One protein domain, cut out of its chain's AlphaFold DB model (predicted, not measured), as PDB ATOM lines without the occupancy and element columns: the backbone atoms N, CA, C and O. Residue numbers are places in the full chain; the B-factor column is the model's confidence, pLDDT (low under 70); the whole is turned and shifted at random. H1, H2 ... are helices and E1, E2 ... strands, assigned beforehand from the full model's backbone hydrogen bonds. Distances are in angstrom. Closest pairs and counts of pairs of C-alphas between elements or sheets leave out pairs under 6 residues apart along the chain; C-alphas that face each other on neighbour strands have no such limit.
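This is residues 13 to 72 of the 468 residues of an uncharacterized protein of Vittaforma corneae (strain ATCC 50505) (UniProt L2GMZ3). A strongly twisted sheet of four strands, with one short helix, H1, off to the side beyond its edge strand E4, and a long loop, residues 49 to 64, that leads from the helix back to that edge. E4 is nearest to the middle of the whole, while E1 at the other edge of the sheet and H1 are farthest from it. The printed part has 60 residues, with four named strands and one named helix in the order E1, E2, E3, H1, E4; the sheet's order is E1, E2, E3, E4, all antiparallel, and the class is mixed, helices and strands. The whole is compact and rounded, with a radius of gyration of the C-alphas of 10.8 A and spans of 27 by 27 by 21 A.

E1, residues 13 to 16, is an edge strand and forms a hairpin with E2, residues 19 to 26, at 145 degrees between directions; N 16 and O 19 are 2.8 A apart, within hydrogen-bond range. E2 bends by 69 degrees at residue 23. E2 and E3, residues 29 to 36, form the next hairpin, at 154 degrees, with N 22 and O 33 at 2.9 A and N 31 and O 24 at 2.8 A. E1, E2 and E3 are a meander, each strand the antiparallel neighbour of the one before. E4, residues 65 to 68, is the other edge strand, antiparallel to E3 at 147 degrees, with N 34 and O 66 at 2.8 A. On a short pairing, residues 60 to 61 are antiparallel to residues 66 to 67 of E4. H1, residues 42 to 48, is not on the sheet; its closest C-alpha to E4 is that of Tyr 44, 7.6 A from that of Val 66. H1 is apart from E1 and from E2. In H1, 1 of 3 O i to N i+4 pairs is within hydrogen-bond range, and 3 of 4 O i to N i+3 pairs are.

E1 begins at C-alpha 13, (-13.791, -53.359, -4.032). E2 is 19.0 A long from first to last C-alpha and E3 is 21.1 A; E1 is 10.4 A, H1 10.2 A and E4 9.8 A. H1 begins at C-alpha 42, (-26.131, -36.953, -16.201), and E4 ends at C-alpha 68, (-15.202, -39.442, -5.684).

The two C-alphas farthest apart are those of Ser 17 and Gly 28, 28.7 A. The printed part has no cut. The links E1 to E2, E2 to E3 and E3 to H1 are tight, and the link H1 to E4, with 16 residues, is long. The mean pLDDT of the printed part is 92.1, and no printed residue is under 70.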
ATOM      1  N   ALA A  13     -13.672 -53.418  -5.483       83.94
ATOM      2  CA  ALA A  13     -13.791 -53.359  -4.032       83.94
ATOM      3  C   ALA A  13     -15.183 -53.828  -3.584       83.94
ATOM      4  O   ALA A  13     -15.291 -54.675  -2.706       83.94
ATOM      5  N   TYR A  14     -16.251 -53.327  -4.227       91.50
ATOM      6  CA  TYR A  14     -17.636 -53.648  -3.852       91.50
ATOM      7  C   TYR A  14     -18.591 -53.692  -5.050       91.50
ATOM      8  O   TYR A  14     -18.337 -53.089  -6.098       91.50
ATOM      9  N   SER A  15     -19.714 -54.393  -4.881       91.88
ATOM     10  CA  SER A  15     -20.841 -54.416  -5.821       91.88
ATOM     11  C   SER A  15     -22.102 -53.910  -5.125       91.88
ATOM     12  O   SER A  15     -22.420 -54.387  -4.043       91.88
ATOM     13  N   LEU A  16     -22.813 -52.982  -5.761       91.19
ATOM     14  CA  LEU A  16     -24.071 -52.381  -5.303       91.19
ATOM     15  C   LEU A  16     -25.129 -52.515  -6.409       91.19
ATOM     16  O   LEU A  16     -24.794 -52.771  -7.570       91.19
ATOM     17  N   SER A  17     -26.410 -52.316  -6.097       89.75
ATOM     18  CA  SER A  17     -27.498 -52.414  -7.086       89.75
ATOM     19  C   SER A  17     -27.358 -51.428  -8.251       89.75
ATOM     20  O   SER A  17     -27.734 -51.757  -9.381       89.75
ATOM     21  N   PHE A  18     -26.781 -50.253  -7.988       90.44
ATOM     22  CA  PHE A  18     -26.600 -49.161  -8.950       90.44
ATOM     23  C   PHE A  18     -25.216 -49.139  -9.614       90.44
ATOM     24  O   PHE A  18     -24.975 -48.373 -10.547       90.44
ATOM     25  N   GLY A  19     -24.272 -49.980  -9.179       93.56
ATOM     26  CA  GLY A  19     -22.934 -49.962  -9.761       93.56
ATOM     27  C   GLY A  19     -21.879 -50.767  -9.018       93.56
ATOM     28  O   GLY A  19     -22.151 -51.512  -8.082       93.56
ATOM     29  N   LYS A  20     -20.635 -50.615  -9.465       95.56
ATOM     30  CA  LYS A  20     -19.456 -51.274  -8.888       95.56
ATOM     31  C   LYS A  20     -18.453 -50.237  -8.411       95.56
ATOM     32  O   LYS A  20     -18.159 -49.300  -9.152       95.56
ATOM     33  N   ILE A  21     -17.907 -50.424  -7.214       95.38
ATOM     34  CA  ILE A  21     -16.881 -49.547  -6.642       95.38
ATOM     35  C   ILE A  21     -15.505 -50.165  -6.877       95.38
ATOM     36  O   ILE A  21     -15.279 -51.337  -6.574       95.38
ATOM     37  N   PHE A  22     -14.581 -49.354  -7.382       95.31
ATOM     38  CA  PHE A  22     -13.172 -49.684  -7.569       95.31
ATOM     39  C   PHE A  22     -12.311 -48.666  -6.826       95.31
ATOM     40  O   PHE A  22     -12.551 -47.461  -6.944       95.31
ATOM     41  N   TYR A  23     -11.284 -49.126  -6.114       93.81
ATOM     42  CA  TYR A  23     -10.264 -48.226  -5.577       93.81
ATOM     43  C   TYR A  23      -9.246 -47.884  -6.666       93.81
ATOM     44  O   TYR A  23      -8.772 -48.751  -7.398       93.81
ATOM     45  N   THR A  24      -8.941 -46.597  -6.815       92.62
ATOM     46  CA  THR A  24      -8.027 -46.087  -7.845       92.62
ATOM     47  C   THR A  24      -7.356 -44.802  -7.369       92.62
ATOM     48  O   THR A  24      -7.640 -44.298  -6.286       92.62
ATOM     49  N   LYS A  25      -6.464 -44.242  -8.185       90.25
ATOM     50  CA  LYS A  25      -5.940 -42.887  -8.004       90.25
ATOM     51  C   LYS A  25      -6.490 -41.947  -9.077       90.25
ATOM     52  O   LYS A  25      -6.704 -42.372 -10.216       90.25
ATOM     53  N   TYR A  26      -6.714 -40.689  -8.714       86.56
ATOM     54  CA  TYR A  26      -7.009 -39.589  -9.631       86.56
ATOM     55  C   TYR A  26      -6.075 -38.428  -9.293       86.56
ATOM     56  O   TYR A  26      -6.073 -37.966  -8.159       86.56
ATOM     57  N   ASN A  27      -5.241 -38.006 -10.251       88.12
ATOM     58  CA  ASN A  27      -4.165 -37.024 -10.039       88.12
ATOM     59  C   ASN A  27      -3.281 -37.358  -8.818       88.12
ATOM     60  O   ASN A  27      -3.036 -36.513  -7.969       88.12
ATOM     61  N   GLY A  28      -2.879 -38.626  -8.677       86.00
ATOM     62  CA  GLY A  28      -2.083 -39.105  -7.537       86.00
ATOM     63  C   GLY A  28      -2.872 -39.349  -6.242       86.00
ATOM     64  O   GLY A  28      -2.434 -40.150  -5.417       86.00
ATOM     65  N   ILE A  29      -4.069 -38.773  -6.095       85.06
ATOM     66  CA  ILE A  29      -4.883 -38.861  -4.876       85.06
ATOM     67  C   ILE A  29      -5.691 -40.173  -4.856       85.06
ATOM     68  O   ILE A  29      -6.397 -40.467  -5.831       85.06
ATOM     69  N   PRO A  30      -5.626 -40.976  -3.773       89.12
ATOM     70  CA  PRO A  30      -6.492 -42.139  -3.582       89.12
ATOM     71  C   PRO A  30      -7.977 -41.761  -3.631       89.12
ATOM     72  O   PRO A  30      -8.421 -40.813  -2.991       89.12
ATOM     73  N   CYS A  31      -8.762 -42.497  -4.412       93.31
ATOM     74  CA  CYS A  31     -10.161 -42.177  -4.668       93.31
ATOM     75  C   CYS A  31     -10.975 -43.441  -4.990       93.31
ATOM     76  O   CYS A  31     -10.421 -44.513  -5.268       93.31
ATOM     77  N   SER A  32     -12.300 -43.317  -4.979       95.31
ATOM     78  CA  SER A  32     -13.205 -44.366  -5.446       95.31
ATOM     79  C   SER A  32     -13.741 -44.025  -6.832       95.31
ATOM     80  O   SER A  32     -14.190 -42.908  -7.089       95.31
ATOM     81  N   LYS A  33     -13.742 -45.016  -7.725       95.94
ATOM     82  CA  LYS A  33     -14.450 -44.978  -9.005       95.94
ATOM     83  C   LYS A  33     -15.704 -45.836  -8.904       95.94
ATOM     84  O   LYS A  33     -15.613 -47.048  -8.730       95.94
ATOM     85  N   ILE A  34     -16.861 -45.216  -9.081       96.06
ATOM     86  CA  ILE A  34     -18.154 -45.888  -9.162       96.06
ATOM     87  C   ILE A  34     -18.478 -46.097 -10.641       96.06
ATOM     88  O   ILE A  34     -18.760 -45.133 -11.349       96.06
ATOM     89  N   ALA A  35     -18.418 -47.336 -11.126       95.44
ATOM     90  CA  ALA A  35     -18.907 -47.698 -12.454       95.44
ATOM     91  C   ALA A  35     -20.422 -47.922 -12.393       95.44
ATOM     92  O   ALA A  35     -20.887 -48.882 -11.777       95.44
ATOM     93  N   LEU A  36     -21.167 -47.019 -13.020       94.69
ATOM     94  CA  LEU A  36     -22.621 -46.936 -12.951       94.69
ATOM     95  C   LEU A  36     -23.292 -47.985 -13.840       94.69
ATOM     96  O   LEU A  36     -22.911 -48.158 -15.002       94.69
ATOM     97  N   LYS A  37     -24.318 -48.659 -13.314       92.19
ATOM     98  CA  LYS A  37     -25.072 -49.686 -14.044       92.19
ATOM     99  C   LYS A  37     -25.948 -49.077 -15.138       92.19
ATOM    100  O   LYS A  37     -26.113 -49.704 -16.181       92.19
ATOM    101  N   SER A  38     -26.457 -47.858 -14.941       88.75
ATOM    102  CA  SER A  38     -27.215 -47.137 -15.978       88.75
ATOM    103  C   SER A  38     -26.369 -46.762 -17.199       88.75
ATOM    104  O   SER A  38     -26.908 -46.492 -18.271       88.75
ATOM    105  N   GLY A  39     -25.040 -46.710 -17.046       88.25
ATOM    106  CA  GLY A  39     -24.124 -46.270 -18.094       88.25
ATOM    107  C   GLY A  39     -24.152 -44.763 -18.383       88.25
ATOM    108  O   GLY A  39     -23.592 -44.356 -19.401       88.25
ATOM    109  N   THR A  40     -24.770 -43.943 -17.524       87.81
ATOM    110  CA  THR A  40     -24.877 -42.481 -17.684       87.81
ATOM    111  C   THR A  40     -24.551 -41.735 -16.390       87.81
ATOM    112  O   THR A  40     -24.912 -42.173 -15.306       87.81
ATOM    113  N   THR A  41     -23.901 -40.574 -16.499       91.31
ATOM    114  CA  THR A  41     -23.521 -39.705 -15.368       91.31
ATOM    115  C   THR A  41     -24.310 -38.398 -15.284       91.31
ATOM    116  O   THR A  41     -24.024 -37.587 -14.408       91.31
ATOM    117  N   LYS A  42     -25.341 -38.202 -16.120       89.75
ATOM    118  CA  LYS A  42     -26.131 -36.953 -16.201       89.75
ATOM    119  C   LYS A  42     -26.592 -36.408 -14.842       89.75
ATOM    120  O   LYS A  42     -26.388 -35.237 -14.551       89.75
ATOM    121  N   SER A  43     -27.165 -37.248 -13.980       88.25
ATOM    122  CA  SER A  43     -27.629 -36.808 -12.654       88.25
ATOM    123  C   SER A  43     -26.490 -36.304 -11.761       88.25
ATOM    124  O   SER A  43     -26.682 -35.401 -10.955       88.25
ATOM    125  N   TYR A  44     -25.288 -36.854 -11.934       92.81
ATOM    126  CA  TYR A  44     -24.095 -36.461 -11.190       92.81
ATOM    127  C   TYR A  44     -23.461 -35.165 -11.727       92.81
ATOM    128  O   TYR A  44     -22.750 -34.494 -10.985       92.81
ATOM    129  N   GLU A  45     -23.735 -34.757 -12.970       91.56
ATOM    130  CA  GLU A  45     -23.290 -33.452 -13.491       91.56
ATOM    131  C   GLU A  45     -23.903 -32.300 -12.687       91.56
ATOM    132  O   GLU A  45     -23.199 -31.358 -12.332       91.56
ATOM    133  N   ILE A  46     -25.179 -32.421 -12.303       91.12
ATOM    134  CA  ILE A  46     -25.883 -31.432 -11.467       91.12
ATOM    135  C   ILE A  46     -25.204 -31.302 -10.098       91.12
ATOM    136  O   ILE A  46     -24.931 -30.191  -9.637       91.12
ATOM    137  N   LEU A  47     -24.894 -32.440  -9.474       91.75
ATOM    138  CA  LEU A  47     -24.266 -32.508  -8.151       91.75
ATOM    139  C   LEU A  47     -22.846 -31.940  -8.153       91.75
ATOM    140  O   LEU A  47     -22.422 -31.341  -7.170       91.75
ATOM    141  N   LYS A  48     -22.115 -32.080  -9.265       92.88
ATOM    142  CA  LYS A  48     -20.750 -31.554  -9.388       92.88
ATOM    143  C   LYS A  48     -20.698 -30.032  -9.202       92.88
ATOM    144  O   LYS A  48     -19.698 -29.519  -8.713       92.88
ATOM    145  N   HIS A  49     -21.764 -29.325  -9.574       91.50
ATOM    146  CA  HIS A  49     -21.868 -27.870  -9.441       91.50
ATOM    147  C   HIS A  49     -22.478 -27.406  -8.111       91.50
ATOM    148  O   HIS A  49     -22.434 -26.216  -7.812       91.50
ATOM    149  N   HIS A  50     -23.013 -28.328  -7.308       92.50
ATOM    150  CA  HIS A  50     -23.732 -28.028  -6.071       92.50
ATOM    151  C   HIS A  50     -23.255 -28.964  -4.950       92.50
ATOM    152  O   HIS A  50     -23.961 -29.907  -4.586       92.50
ATOM    153  N   PRO A  51     -22.031 -28.757  -4.433       91.50
ATOM    154  CA  PRO A  51     -21.472 -29.621  -3.405       91.50
ATOM    155  C   PRO A  51     -22.262 -29.502  -2.095       91.50
ATOM    156  O   PRO A  51     -22.646 -28.408  -1.685       91.50
ATOM    157  N   HIS A  52     -22.444 -30.630  -1.413       94.25
ATOM    158  CA  HIS A  52     -23.046 -30.698  -0.084       94.25
ATOM    159  C   HIS A  52     -22.229 -31.655   0.799       94.25
ATOM    160  O   HIS A  52     -21.827 -32.709   0.299       94.25
ATOM    161  N   PRO A  53     -21.998 -31.354   2.094       91.50
ATOM    162  CA  PRO A  53     -21.180 -32.199   2.970       91.50
ATOM    163  C   PRO A  53     -21.664 -33.651   3.077       91.50
ATOM    164  O   PRO A  53     -20.856 -34.550   3.260       91.50
ATOM    165  N   ASN A  54     -22.968 -33.899   2.960       94.94
ATOM    166  CA  ASN A  54     -23.560 -35.239   3.075       94.94
ATOM    167  C   ASN A  54     -23.981 -35.850   1.729       94.94
ATOM    168  O   ASN A  54     -24.793 -36.768   1.696       94.94
ATOM    169  N   ILE A  55     -23.449 -35.353   0.611       96.19
ATOM    170  CA  ILE A  55     -23.617 -35.945  -0.723       96.19
ATOM    171  C   ILE A  55     -22.236 -36.320  -1.249       96.19
ATOM    172  O   ILE A  55     -21.267 -35.607  -0.994       96.19
ATOM    173  N   ILE A  56     -22.128 -37.430  -1.988       94.94
ATOM    174  CA  ILE A  56     -20.831 -37.855  -2.522       94.94
ATOM    175  C   ILE A  56     -20.125 -36.722  -3.302       94.94
ATOM    176  O   ILE A  56     -20.691 -36.177  -4.254       94.94
ATOM    177  N   PRO A  57     -18.879 -36.362  -2.948       93.88
ATOM    178  CA  PRO A  57     -18.151 -35.310  -3.649       93.88
ATOM    179  C   PRO A  57     -17.673 -35.814  -5.012       93.88
ATOM    180  O   PRO A  57     -17.198 -36.940  -5.127       93.88
ATOM    181  N   ILE A  58     -17.755 -34.996  -6.058       95.06
ATOM    182  CA  ILE A  58     -17.434 -35.430  -7.424       95.06
ATOM    183  C   ILE A  58     -16.154 -34.754  -7.901       95.06
ATOM    184  O   ILE A  58     -16.138 -33.564  -8.200       95.06
ATOM    185  N   PHE A  59     -15.089 -35.539  -8.042       91.94
ATOM    186  CA  PHE A  59     -13.813 -35.075  -8.590       91.94
ATOM    187  C   PHE A  59     -13.838 -35.063 -10.116       91.94
ATOM    188  O   PHE A  59     -13.474 -34.083 -10.765       91.94
ATOM    189  N   LYS A  60     -14.301 -36.168 -10.708       94.00
ATOM    190  CA  LYS A  60     -14.341 -36.358 -12.158       94.00
ATOM    191  C   LYS A  60     -15.540 -37.203 -12.559       94.00
ATOM    192  O   LYS A  60     -15.909 -38.155 -11.878       94.00
ATOM    193  N   LEU A  61     -16.096 -36.877 -13.718       94.31
ATOM    194  CA  LEU A  61     -17.112 -37.674 -14.389       94.31
ATOM    195  C   LEU A  61     -16.519 -38.240 -15.678       94.31
ATOM    196  O   LEU A  61     -15.779 -37.562 -16.391       94.31
ATOM    197  N   SER A  62     -16.818 -39.502 -15.956       92.62
ATOM    198  CA  SER A  62     -16.683 -40.098 -17.284       92.62
ATOM    199  C   SER A  62     -18.076 -40.415 -17.826       92.62
ATOM    200  O   SER A  62     -19.077 -40.167 -17.158       92.62
ATOM    201  N   ARG A  63     -18.168 -40.999 -19.027       89.00
ATOM    202  CA  ARG A  63     -19.461 -41.371 -19.624       89.00
ATOM    203  C   ARG A  63     -20.311 -42.271 -18.714       89.00
ATOM    204  O   ARG A  63     -21.526 -42.130 -18.693       89.00
ATOM    205  N   SER A  64     -19.677 -43.182 -17.978       93.00
ATOM    206  CA  SER A  64     -20.349 -44.210 -17.170       93.00
ATOM    207  C   SER A  64     -19.739 -44.382 -15.778       93.00
ATOM    208  O   SER A  64     -19.911 -45.422 -15.140       93.00
ATOM    209  N   SER A  65     -18.948 -43.419 -15.299       95.00
ATOM    210  CA  SER A  65     -18.338 -43.526 -13.974       95.00
ATOM    211  C   SER A  65     -18.196 -42.195 -13.257       95.00
ATOM    212  O   SER A  65     -17.914 -41.166 -13.871       95.00
ATOM    213  N   VAL A  66     -18.314 -42.262 -11.935       95.94
ATOM    214  CA  VAL A  66     -18.104 -41.147 -11.010       95.94
ATOM    215  C   VAL A  66     -16.824 -41.406 -10.230       95.94
ATOM    216  O   VAL A  66     -16.649 -42.487  -9.674       95.94
ATOM    217  N   TYR A  67     -15.928 -40.427 -10.203       95.50
ATOM    218  CA  TYR A  67     -14.746 -40.428  -9.350       95.50
ATOM    219  C   TYR A  67     -15.021 -39.523  -8.156       95.50
ATOM    220  O   TYR A  67     -15.361 -38.351  -8.331       95.50
ATOM    221  N   THR A  68     -14.880 -40.078  -6.963       95.12
ATOM    222  CA  THR A  68     -15.202 -39.442  -5.684       95.12
ATOM    223  C   THR A  68     -14.113 -39.752  -4.662       95.12
ATOM    224  O   THR A  68     -13.208 -40.542  -4.942       95.12
ATOM    225  N   LYS A  69     -14.185 -39.148  -3.476       92.19
ATOM    226  CA  LYS A  69     -13.357 -39.550  -2.336       92.19
ATOM    227  C   LYS A  69     -13.462 -41.050  -2.086       92.19
ATOM    228  O   LYS A  69     -14.399 -41.710  -2.533       92.19
ATOM    229  N   ARG A  70     -12.479 -41.620  -1.394       91.38
ATOM    230  CA  ARG A  70     -12.553 -43.039  -1.075       91.38
ATOM    231  C   ARG A  70     -13.736 -43.289  -0.139       91.38
ATOM    232  O   ARG A  70     -13.876 -42.630   0.887       91.38
ATOM    233  N   ILE A  71     -14.582 -44.227  -0.546       92.69
ATOM    234  CA  ILE A  71     -15.830 -44.566   0.135       92.69
ATOM    235  C   ILE A  71     -15.974 -46.071   0.333       92.69
ATOM    236  O   ILE A  71     -15.493 -46.863  -0.485       92.69
ATOM    237  N   VAL A  72     -16.705 -46.438   1.382       91.62
ATOM    238  CA  VAL A  72     -17.093 -47.805   1.733       91.62
ATOM    239  C   VAL A  72     -18.622 -47.872   1.848       91.62
ATOM    240  O   VAL A  72     -19.222 -46.954   2.409       91.62
TER     241      VAL A  72